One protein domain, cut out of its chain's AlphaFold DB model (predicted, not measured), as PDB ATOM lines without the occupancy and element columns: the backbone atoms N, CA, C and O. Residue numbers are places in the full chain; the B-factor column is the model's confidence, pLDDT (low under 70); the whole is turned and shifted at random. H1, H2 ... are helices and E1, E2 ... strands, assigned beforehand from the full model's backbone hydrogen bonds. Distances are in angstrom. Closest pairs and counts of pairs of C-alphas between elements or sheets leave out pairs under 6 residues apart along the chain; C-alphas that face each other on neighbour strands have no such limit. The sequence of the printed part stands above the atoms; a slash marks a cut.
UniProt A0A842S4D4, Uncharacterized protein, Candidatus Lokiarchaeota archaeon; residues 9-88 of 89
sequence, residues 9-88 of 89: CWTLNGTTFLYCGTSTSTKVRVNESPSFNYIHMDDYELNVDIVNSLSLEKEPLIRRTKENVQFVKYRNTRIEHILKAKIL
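What this domain is: This is residues 9 to 88 of the 89 residues of an uncharacterized protein of Candidatus Lokiarchaeota archaeon (UniProt A0A842S4D4). This is a small sandwich of two unequal layers: the hairpin of E1 and E2 covers part of one face of the four-stranded sheet E3 to E6, whose other face is bare. After E6 the backbone leads away from the sandwich to the single helix H1, and residues 82 to 88 stick out free. The printed part has 80 residues, with E1, E2, E3, E4, E5, E6 and H1 in that order along the chain, and the class is mixed, helices and strands. The larger sheet has the order E3, E4, E5, E6, all antiparallel. The whole is elongated, spanning 46 by 26 by 18 A, and only just loose, close to compact, with a radius of gyration of the C-alphas of 14.4 A.

Where its parts are: Find C-alpha 9 at (167.666, 151.213, 223.880), where strand E1, residues 9 to 12, begins. E2 follows at residues 15 to 20 and is 16.2 A long. Past residues 21 to 34, which hold no named element, find C-alpha 35 at (175.053, 143.944, 233.154); from there E3 runs 19.3 A to residue 41. E4, residues 46 to 52, runs 19.6 A, and E5, residues 58 to 64, runs 17.0 A. The three-residue E6 is at residues 69 to 71. H1, residues 78 to 87, measures 14.8 A and ends at C-alpha 87, (153.659, 131.437, 240.374).

How they stand to each other: Begin with the hairpin of E1 and E2, antiparallel at 164 degrees, where N 10 and O 17 are 2.9 A apart, within hydrogen-bond range. It makes a sandwich, two sheets face to face, with the other sheet; their best planes are 15 degrees apart. Look for the closest C-alphas of E2 and E3 at Cys 20 and Phe 36, 5.0 A apart, and those of E1 and E5 at Cys 9 and Leu 61, 7.1 A apart. E3, E4, E5 and E6 form a meander, each strand the antiparallel neighbour of the one before, in a twisted sheet with E3 and E6 as edge strands. Within hydrogen-bond range you will find N 38 and O 49 at 2.9 A between E3 and E4, N 50 and O 59 at 2.8 A between E4 and E5, and N 70 and O 63 at 2.9 A between E5 and E6. H1 is not on this sheet, and each of its O i to N i+4 pairs is within hydrogen-bond range.

The domain as a whole: The C-alphas farthest apart are those of Asp 43 and Leu 88, 47.1 A. The printed part has no cut, and its one long link joins E2 to E3. Mean pLDDT of the printed part is 80.1; residues 67 to 88 are under 70.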
ATOM      1  N   CYS A   9     167.320 150.295 224.959       89.56
ATOM      2  CA  CYS A   9     167.666 151.213 223.880       89.56
ATOM      3  C   CYS A   9     166.430 151.967 223.382       89.56
ATOM      4  O   CYS A   9     165.320 151.447 223.398       89.56
ATOM      5  N   TRP A  10     166.614 153.211 222.954       86.25
ATOM      6  CA  TRP A  10     165.575 153.969 222.264       86.25
ATOM      7  C   TRP A  10     166.194 154.684 221.073       86.25
ATOM      8  O   TRP A  10     167.189 155.382 221.238       86.25
ATOM      9  N   THR A  11     165.615 154.520 219.887       83.94
ATOM     10  CA  THR A  11     166.027 155.265 218.696       83.94
ATOM     11  C   THR A  11     165.004 156.349 218.384       83.94
ATOM     12  O   THR A  11     163.811 156.068 218.289       83.94
ATOM     13  N   LEU A  12     165.480 157.580 218.207       84.00
ATOM     14  CA  LEU A  12     164.690 158.735 217.796       84.00
ATOM     15  C   LEU A  12     165.451 159.476 216.697       84.00
ATOM     16  O   LEU A  12     166.599 159.862 216.904       84.00
ATOM     17  N   ASN A  13     164.824 159.662 215.532       84.19
ATOM     18  CA  ASN A  13     165.389 160.392 214.388       84.19
ATOM     19  C   ASN A  13     166.843 159.995 214.060       84.19
ATOM     20  O   ASN A  13     167.716 160.841 213.901       84.19
ATOM     21  N   GLY A  14     167.128 158.689 214.030       78.56
ATOM     22  CA  GLY A  14     168.464 158.159 213.726       78.56
ATOM     23  C   GLY A  14     169.481 158.223 214.872       78.56
ATOM     24  O   GLY A  14     170.558 157.644 214.740       78.56
ATOM     25  N   THR A  15     169.142 158.842 216.005       85.69
ATOM     26  CA  THR A  15     169.957 158.838 217.228       85.69
ATOM     27  C   THR A  15     169.532 157.692 218.136       85.69
ATOM     28  O   THR A  15     168.347 157.555 218.438       85.69
ATOM     29  N   THR A  16     170.483 156.881 218.604       87.56
ATOM     30  CA  THR A  16     170.217 155.758 219.515       87.56
ATOM     31  C   THR A  16     170.707 156.075 220.926       87.56
ATOM     32  O   THR A  16     171.895 156.260 221.172       87.56
ATOM     33  N   PHE A  17     169.778 156.094 221.877       90.25
ATOM     34  CA  PHE A  17     170.029 156.263 223.302       90.25
ATOM     35  C   PHE A  17     170.150 154.897 223.972       90.25
ATOM     36  O   PHE A  17     169.185 154.131 224.007       90.25
ATOM     37  N   LEU A  18     171.317 154.607 224.545       90.75
ATOM     38  CA  LEU A  18     171.604 153.339 225.216       90.75
ATOM     39  C   LEU A  18     171.569 153.486 226.742       90.75
ATOM     40  O   LEU A  18     172.107 154.440 227.315       90.75
ATOM     41  N   TYR A  19     170.958 152.512 227.406       91.75
ATOM     42  CA  TYR A  19     170.965 152.312 228.849       91.75
ATOM     43  C   TYR A  19     171.601 150.952 229.125       91.75
ATOM     44  O   TYR A  19     171.141 149.939 228.603       91.75
ATOM     45  N   CYS A  20     172.633 150.931 229.963       87.44
ATOM     46  CA  CYS A  20     173.440 149.739 230.228       87.44
ATOM     47  C   CYS A  20     173.025 148.973 231.492       87.44
ATOM     48  O   CYS A  20     173.623 147.953 231.804       87.44
ATOM     49  N   GLY A  21     172.017 149.450 232.229       88.31
ATOM     50  CA  GLY A  21     171.631 148.855 233.506       88.31
ATOM     51  C   GLY A  21     172.583 149.235 234.644       88.31
ATOM     52  O   GLY A  21     172.748 150.420 234.935       88.31
ATOM     53  N   THR A  22     173.136 148.235 235.328       90.62
ATOM     54  CA  THR A  22     174.098 148.380 236.433       90.62
ATOM     55  C   THR A  22     175.130 147.268 236.359       90.62
ATOM     56  O   THR A  22     174.740 146.112 236.333       90.62
ATOM     57  N   SER A  23     176.423 147.579 236.383       91.25
ATOM     58  CA  SER A  23     177.459 146.559 236.157       91.25
ATOM     59  C   SER A  23     177.861 145.785 237.415       91.25
ATOM     60  O   SER A  23     178.222 144.621 237.326       91.25
ATOM     61  N   THR A  24     177.784 146.401 238.598       87.56
ATOM     62  CA  THR A  24     178.302 145.797 239.846       87.56
ATOM     63  C   THR A  24     177.308 145.794 241.004       87.56
ATOM     64  O   THR A  24     177.499 145.074 241.980       87.56
ATOM     65  N   SER A  25     176.235 146.587 240.933       83.44
ATOM     66  CA  SER A  25     175.245 146.643 242.011       83.44
ATOM     67  C   SER A  25     174.191 145.546 241.888       83.44
ATOM     68  O   SER A  25     173.621 145.352 240.816       83.44
ATOM     69  N   THR A  26     173.839 144.940 243.023       75.75
ATOM     70  CA  THR A  26     172.694 144.028 243.175       75.75
ATOM     71  C   THR A  26     171.354 144.756 243.316       75.75
ATOM     72  O   THR A  26     170.312 144.108 243.364       75.75
ATOM     73  N   LYS A  27     171.340 146.100 243.342       77.12
ATOM     74  CA  LYS A  27     170.111 146.917 243.292       77.12
ATOM     75  C   LYS A  27     169.533 146.941 241.873       77.12
ATOM     76  O   LYS A  27     169.429 147.991 241.238       77.12
ATOM     77  N   VAL A  28     169.203 145.764 241.363       75.06
ATOM     78  CA  VAL A  28     168.596 145.559 240.050       75.06
ATOM     79  C   VAL A  28     167.086 145.783 240.115       75.06
ATOM     80  O   VAL A  28     166.472 145.745 241.182       75.06
ATOM     81  N   ARG A  29     166.468 146.055 238.967       73.31
ATOM     82  CA  ARG A  29     165.011 146.187 238.841       73.31
ATOM     83  C   ARG A  29     164.504 145.213 237.786       73.31
ATOM     84  O   ARG A  29     165.236 144.858 236.874       73.31
ATOM     85  N   VAL A  30     163.231 144.823 237.891       72.06
ATOM     86  CA  VAL A  30     162.554 143.962 236.897       72.06
ATOM     87  C   VAL A  30     163.243 142.592 236.727       72.06
ATOM     88  O   VAL A  30     163.204 142.005 235.655       72.06
ATOM     89  N   ASN A  31     163.854 142.064 237.794       75.75
ATOM     90  CA  ASN A  31     164.586 140.788 237.794       75.75
ATOM     91  C   ASN A  31     165.724 140.705 236.754       75.75
ATOM     92  O   ASN A  31     166.100 139.610 236.344       75.75
ATOM     93  N   GLU A  32     166.267 141.845 236.324       80.12
ATOM     94  CA  GLU A  32     167.454 141.885 235.467       80.12
ATOM     95  C   GLU A  32     168.715 141.550 236.275       80.12
ATOM     96  O   GLU A  32     168.800 141.867 237.460       80.12
ATOM     97  N   SER A  33     169.714 140.935 235.642       86.88
ATOM     98  CA  SER A  33     171.030 140.735 236.264       86.88
ATOM     99  C   SER A  33     171.910 141.981 236.108       86.88
ATOM    100  O   SER A  33     171.708 142.764 235.168       86.88
ATOM    101  N   PRO A  34     172.919 142.177 236.982       91.94
ATOM    102  CA  PRO A  34     173.958 143.161 236.724       91.94
ATOM    103  C   PRO A  34     174.562 142.932 235.336       91.94
ATOM    104  O   PRO A  34     174.817 141.795 234.937       91.94
ATOM    105  N   SER A  35     174.719 144.000 234.569       93.00
ATOM    106  CA  SER A  35     175.053 143.944 233.154       93.00
ATOM    107  C   SER A  35     175.779 145.196 232.663       93.00
ATOM    108  O   SER A  35     175.829 146.242 233.319       93.00
ATOM    109  N   PHE A  36     176.384 145.067 231.487       94.19
ATOM    110  CA  PHE A  36     176.968 146.163 230.720       94.19
ATOM    111  C   PHE A  36     176.677 145.963 229.233       94.19
ATOM    112  O   PHE A  36     176.279 144.879 228.811       94.19
ATOM    113  N   ASN A  37     176.847 147.011 228.424       95.19
ATOM    114  CA  ASN A  37     176.707 146.876 226.978       95.19
ATOM    115  C   ASN A  37     178.048 146.528 226.333       95.19
ATOM    116  O   ASN A  37     179.055 147.170 226.621       95.19
ATOM    117  N   TYR A  38     178.035 145.556 225.425       95.94
ATOM    118  CA  TYR A  38     179.114 145.321 224.472       95.94
ATOM    119  C   TYR A  38     178.688 145.911 223.130       95.94
ATOM    120  O   TYR A  38     177.659 145.519 222.581       95.94
ATOM    121  N   ILE A  39     179.431 146.910 222.655       95.38
ATOM    122  CA  ILE A  39     179.078 147.696 221.472       95.38
ATOM    123  C   ILE A  39     180.099 147.404 220.380       95.38
ATOM    124  O   ILE A  39     181.288 147.648 220.564       95.38
ATOM    125  N   HIS A  40     179.611 146.915 219.247       94.31
ATOM    126  CA  HIS A  40     180.348 146.856 217.995       94.31
ATOM    127  C   HIS A  40     179.753 147.884 217.034       94.31
ATOM    128  O   HIS A  40     178.536 147.922 216.834       94.31
ATOM    129  N   MET A  41     180.611 148.725 216.468       90.81
ATOM    130  CA  MET A  41     180.223 149.767 215.529       90.81
ATOM    131  C   MET A  41     181.248 149.835 214.403       90.81
ATOM    132  O   MET A  41     182.447 149.886 214.674       90.81
ATOM    133  N   ASP A  42     180.755 149.859 213.172       88.06
ATOM    134  CA  ASP A  42     181.521 150.176 211.969       88.06
ATOM    135  C   ASP A  42     180.798 151.276 211.167       88.06
ATOM    136  O   ASP A  42     179.871 151.916 211.674       88.06
ATOM    137  N   ASP A  43     181.240 151.534 209.934       83.06
ATOM    138  CA  ASP A  43     180.713 152.612 209.088       83.06
ATOM    139  C   ASP A  43     179.206 152.487 208.781       83.06
ATOM    140  O   ASP A  43     178.559 153.488 208.458       83.06
ATOM    141  N   TYR A  44     178.624 151.285 208.880       81.75
ATOM    142  CA  TYR A  44     177.238 151.023 208.472       81.75
ATOM    143  C   TYR A  44     176.421 150.217 209.480       81.75
ATOM    144  O   TYR A  44     175.192 150.170 209.354       81.75
ATOM    145  N   GLU A  45     177.061 149.623 210.484       88.12
ATOM    146  CA  GLU A  45     176.430 148.750 211.457       88.12
ATOM    147  C   GLU A  45     176.623 149.221 212.899       88.12
ATOM    148  O   GLU A  45     177.710 149.591 213.343       88.12
ATOM    149  N   LEU A  46     175.538 149.138 213.670       90.06
ATOM    150  CA  LEU A  46     175.548 149.249 215.122       90.06
ATOM    151  C   LEU A  46     174.939 147.984 215.723       90.06
ATOM    152  O   LEU A  46     173.727 147.757 215.650       90.06
ATOM    153  N   ASN A  47     175.786 147.212 216.393       93.00
ATOM    154  CA  ASN A  47     175.423 145.985 217.081       93.00
ATOM    155  C   ASN A  47     175.683 146.163 218.577       93.00
ATOM    156  O   ASN A  47     176.808 146.423 219.003       93.00
ATOM    157  N   VAL A  48     174.631 146.044 219.385       94.12
ATOM    158  CA  VAL A  48     174.735 146.175 220.842       94.12
ATOM    159  C   VAL A  48     174.202 144.926 221.513       94.12
ATOM    160  O   VAL A  48     173.052 144.542 221.289       94.12
ATOM    161  N   ASP A  49     175.020 144.345 222.379       95.38
ATOM    162  CA  ASP A  49     174.649 143.251 223.269       95.38
ATOM    163  C   ASP A  49     174.579 143.736 224.713       95.38
ATOM    164  O   ASP A  49     175.323 144.626 225.129       95.38
ATOM    165  N   ILE A  50     173.693 143.133 225.496       94.75
ATOM    166  CA  ILE A  50     173.748 143.178 226.954       94.75
ATOM    167  C   ILE A  50     174.567 141.968 227.386       94.75
ATOM    168  O   ILE A  50     174.290 140.845 226.975       94.75
ATOM    169  N   VAL A  51     175.585 142.206 228.203       95.38
ATOM    170  CA  VAL A  51     176.424 141.159 228.780       95.38
ATOM    171  C   VAL A  51     176.085 141.038 230.252       95.38
ATOM    172  O   VAL A  51     176.166 142.025 230.990       95.38
ATOM    173  N   ASN A  52     175.715 139.837 230.685       93.50
ATOM    174  CA  ASN A  52     175.542 139.535 232.097       93.50
ATOM    175  C   ASN A  52     176.906 139.624 232.799       93.50
ATOM    176  O   ASN A  52     177.862 138.967 232.402       93.50
ATOM    177  N   SER A  53     177.016 140.435 233.850       94.06
ATOM    178  CA  SER A  53     178.288 140.650 234.558       94.06
ATOM    179  C   SER A  53     178.726 139.449 235.401       94.06
ATOM    180  O   SER A  53     179.873 139.405 235.832       94.06
ATOM    181  N   LEU A  54     177.829 138.491 235.645       92.50
ATOM    182  CA  LEU A  54     178.085 137.280 236.422       92.50
ATOM    183  C   LEU A  54     178.401 136.081 235.519       92.50
ATOM    184  O   LEU A  54     179.366 135.371 235.780       92.50
ATOM    185  N   SER A  55     177.603 135.852 234.470       95.00
ATOM    186  CA  SER A  55     177.769 134.693 233.573       95.00
ATOM    187  C   SER A  55     178.569 134.991 232.304       95.00
ATOM    188  O   SER A  55     179.001 134.062 231.631       95.00
ATOM    189  N   LEU A  56     178.764 136.271 231.962       95.12
ATOM    190  CA  LEU A  56     179.328 136.741 230.686       95.12
ATOM    191  C   LEU A  56     178.517 136.343 229.442       95.12
ATOM    192  O   LEU A  56     178.949 136.587 228.313       95.12
ATOM    193  N   GLU A  57     177.321 135.787 229.633       95.31
ATOM    194  CA  GLU A  57     176.391 135.502 228.548       95.31
ATOM    195  C   GLU A  57     175.925 136.799 227.890       95.31
ATOM    196  O   GLU A  57     175.722 137.824 228.551       95.31
ATOM    197  N   LYS A  58     175.756 136.736 226.567       94.75
ATOM    198  CA  LYS A  58     175.368 137.873 225.737       94.75
ATOM    199  C   LYS A  58     173.952 137.690 225.224       94.75
ATOM    200  O   LYS A  58     173.609 136.632 224.703       94.75
ATOM    201  N   GLU A  59     173.170 138.754 225.291       93.06
ATOM    202  CA  GLU A  59     171.857 138.838 224.661       93.06
ATOM    203  C   GLU A  59     171.783 140.081 223.751       93.06
ATOM    204  O   GLU A  59     172.258 141.157 224.128       93.06
ATOM    205  N   PRO A  60     171.206 139.973 222.543       92.88
ATOM    206  CA  PRO A  60     171.111 141.098 221.618       92.88
ATOM    207  C   PRO A  60     170.140 142.173 222.130       92.88
ATOM    208  O   PRO A  60     168.987 141.886 222.448       92.88
ATOM    209  N   LEU A  61     170.580 143.434 222.148       91.00
ATOM    210  CA  LEU A  61     169.732 144.592 222.459       91.00
ATOM    211  C   LEU A  61     169.206 145.262 221.189       91.00
ATOM    212  O   LEU A  61     167.999 145.438 221.023       91.00
ATOM    213  N   ILE A  62     170.117 145.637 220.294       90.00
ATOM    214  CA  ILE A  62     169.788 146.262 219.013       90.00
ATOM    215  C   ILE A  62     170.771 145.804 217.939       90.00
ATOM    216  O   ILE A  62     171.954 145.564 218.210       90.00
ATOM    217  N   ARG A  63     170.240 145.669 216.725       89.12
ATOM    218  CA  ARG A  63     170.980 145.476 215.483       89.12
ATOM    219  C   ARG A  63     170.493 146.528 214.502       89.12
ATOM    220  O   ARG A  63     169.292 146.649 214.257       89.12
ATOM    221  N   ARG A  64     171.403 147.331 213.977       84.06
ATOM    222  CA  ARG A  64     171.068 148.380 213.023       84.06
ATOM    223  C   ARG A  64     172.056 148.331 211.881       84.06
ATOM    224  O   ARG A  64     173.250 148.405 212.129       84.06
ATOM    225  N   THR A  65     171.529 148.278 210.668       81.75
ATOM    226  CA  THR A  65     172.276 148.502 209.434       81.75
ATOM    227  C   THR A  65     171.811 149.812 208.795       81.75
ATOM    228  O   THR A  65     170.918 150.500 209.312       81.75
ATOM    229  N   LYS A  66     172.399 150.173 207.656       71.38
ATOM    230  CA  LYS A  66     172.007 151.344 206.866       71.38
ATOM    231  C   LYS A  66     170.565 151.246 206.338       71.38
ATOM    232  O   LYS A  66     169.882 152.264 206.258       71.38
ATOM    233  N   GLU A  67     170.085 150.040 206.039       69.25
ATOM    234  CA  GLU A  67     168.769 149.784 205.440       69.25
ATOM    235  C   GLU A  67     167.685 149.398 206.460       69.25
ATOM    236  O   GLU A  67     166.502 149.533 206.156       69.25
ATOM    237  N   ASN A  68     168.050 148.914 207.656       63.09
ATOM    238  CA  ASN A  68     167.090 148.385 208.628       63.09
ATOM    239  C   ASN A  68     167.480 148.658 210.088       63.09
ATOM    240  O   ASN A  68     168.627 148.492 210.499       63.09
ATOM    241  N   VAL A  69     166.481 148.985 210.914       61.00
ATOM    242  CA  VAL A  69     166.604 149.009 212.380       61.00
ATOM    243  C   VAL A  69     165.825 147.819 212.938       61.00
ATOM    244  O   VAL A  69     164.596 147.840 212.947       61.00
ATOM    245  N   GLN A  70     166.523 146.785 213.411       57.44
ATOM    246  CA  GLN A  70     165.904 145.641 214.079       57.44
ATOM    247  C   GLN A  70     166.071 145.765 215.600       57.44
ATOM    248  O   GLN A  70     167.167 145.658 216.156       57.44
ATOM    249  N   PHE A  71     164.955 145.998 216.291       56.38
ATOM    250  CA  PHE A  71     164.884 145.915 217.750       56.38
ATOM    251  C   PHE A  71     164.671 144.457 218.152       56.38
ATOM    252  O   PHE A  71     163.682 143.854 217.742       56.38
ATOM    253  N   VAL A  72     165.589 143.892 218.943       62.41
ATOM    254  CA  VAL A  72     165.579 142.446 219.233       62.41
ATOM    255  C   VAL A  72     164.968 142.132 220.603       62.41
ATOM    256  O   VAL A  72     164.281 141.123 220.743       62.41
ATOM    257  N   LYS A  73     165.135 143.007 221.607       57.81
ATOM    258  CA  LYS A  73     164.588 142.780 222.956       57.81
ATOM    259  C   LYS A  73     163.387 143.681 223.246       57.81
ATOM    260  O   LYS A  73     163.529 144.891 223.424       57.81
ATOM    261  N   TYR A  74     162.206 143.073 223.363       57.00
ATOM    262  CA  TYR A  74     161.049 143.710 223.988       57.00
ATOM    263  C   TYR A  74     161.220 143.719 225.510       57.00
ATOM    264  O   TYR A  74     161.721 142.772 226.115       57.00
ATOM    265  N   ARG A  75     160.812 144.820 226.143       57.28
ATOM    266  CA  ARG A  75     160.790 144.945 227.602       57.28
ATOM    267  C   ARG A  75     159.831 143.900 228.171       57.28
ATOM    268  O   ARG A  75     158.663 143.925 227.789       57.28
ATOM    269  N   ASN A  76     160.278 143.103 229.149       57.84
ATOM    270  CA  ASN A  76     159.352 142.287 229.935       57.84
ATOM    271  C   ASN A  76     158.272 143.207 230.508       57.84
ATOM    272  O   ASN A  76     158.562 144.168 231.241       57.84
ATOM    273  N   THR A  77     157.027 142.980 230.108       57.41
ATOM    274  CA  THR A  77     155.940 143.873 230.490       57.41
ATOM    275  C   THR A  77     155.692 143.773 231.997       57.41
ATOM    276  O   THR A  77     156.019 142.785 232.655       57.41
ATOM    277  N   ARG A  78     155.073 144.805 232.588       54.75
ATOM    278  CA  ARG A  78     154.648 144.750 234.001       54.75
ATOM    279  C   ARG A  78     153.766 143.520 234.273       54.75
ATOM    280  O   ARG A  78     153.787 143.003 235.383       54.75
ATOM    281  N   ILE A  79     153.041 143.046 233.257       61.38
ATOM    282  CA  ILE A  79     152.198 141.847 233.299       61.38
ATOM    283  C   ILE A  79     153.048 140.586 233.488       61.38
ATOM    284  O   ILE A  79     152.777 139.816 234.400       61.38
ATOM    285  N   GLU A  80     154.111 140.399 232.707       64.62
ATOM    286  CA  GLU A  80     155.013 139.243 232.851       64.62
ATOM    287  C   GLU A  80     155.710 139.209 234.214       64.62
ATOM    288  O   GLU A  80     155.871 138.144 234.812       64.62
ATOM    289  N   HIS A  81     156.074 140.380 234.741       57.16
ATOM    290  CA  HIS A  81     156.628 140.490 236.088       57.16
ATOM    291  C   HIS A  81     155.612 140.065 237.164       57.16
ATOM    292  O   HIS A  81     155.966 139.325 238.082       57.16
ATOM    293  N   ILE A  82     154.342 140.470 237.030       60.56
ATOM    294  CA  ILE A  82     153.255 140.066 237.939       60.56
ATOM    295  C   ILE A  82     152.967 138.562 237.829       60.56
ATOM    296  O   ILE A  82     152.763 137.902 238.847       60.56
ATOM    297  N   LEU A  83     152.969 138.006 236.615       61.53
ATOM    298  CA  LEU A  83     152.723 136.581 236.382       61.53
ATOM    299  C   LEU A  83     153.804 135.706 237.027       61.53
ATOM    300  O   LEU A  83     153.467 134.754 237.724       61.53
ATOM    301  N   LYS A  84     155.088 136.061 236.885       61.03
ATOM    302  CA  LYS A  84     156.186 135.345 237.562       61.03
ATOM    303  C   LYS A  84     156.106 135.445 239.088       61.03
ATOM    304  O   LYS A  84     156.399 134.467 239.763       61.03
ATOM    305  N   ALA A  85     155.687 136.591 239.628       57.78
ATOM    306  CA  ALA A  85     155.530 136.768 241.073       57.78
ATOM    307  C   ALA A  85     154.399 135.902 241.663       57.78
ATOM    308  O   ALA A  85     154.541 135.405 242.773       57.78
ATOM    309  N   LYS A  86     153.305 135.687 240.917       57.47
ATOM    310  CA  LYS A  86     152.163 134.855 241.345       57.47
ATOM    311  C   LYS A  86     152.425 133.349 241.322       57.47
ATOM    312  O   LYS A  86     151.761 132.616 242.034       57.47
ATOM    313  N   ILE A  87     153.337 132.874 240.474       55.94
ATOM    314  CA  ILE A  87     153.659 131.437 240.374       55.94
ATOM    315  C   ILE A  87     154.578 130.995 241.533       55.94
ATOM    316  O   ILE A  87     154.700 129.808 241.812       55.94
ATOM    317  N   LEU A  88     155.201 131.954 242.224       50.94
ATOM    318  CA  LEU A  88     156.098 131.733 243.362       50.94
ATOM    319  C   LEU A  88     155.446 132.050 244.724       50.94
ATOM    320  O   LEU A  88     156.164 132.106 245.722       50.94
TER     321      LEU A  88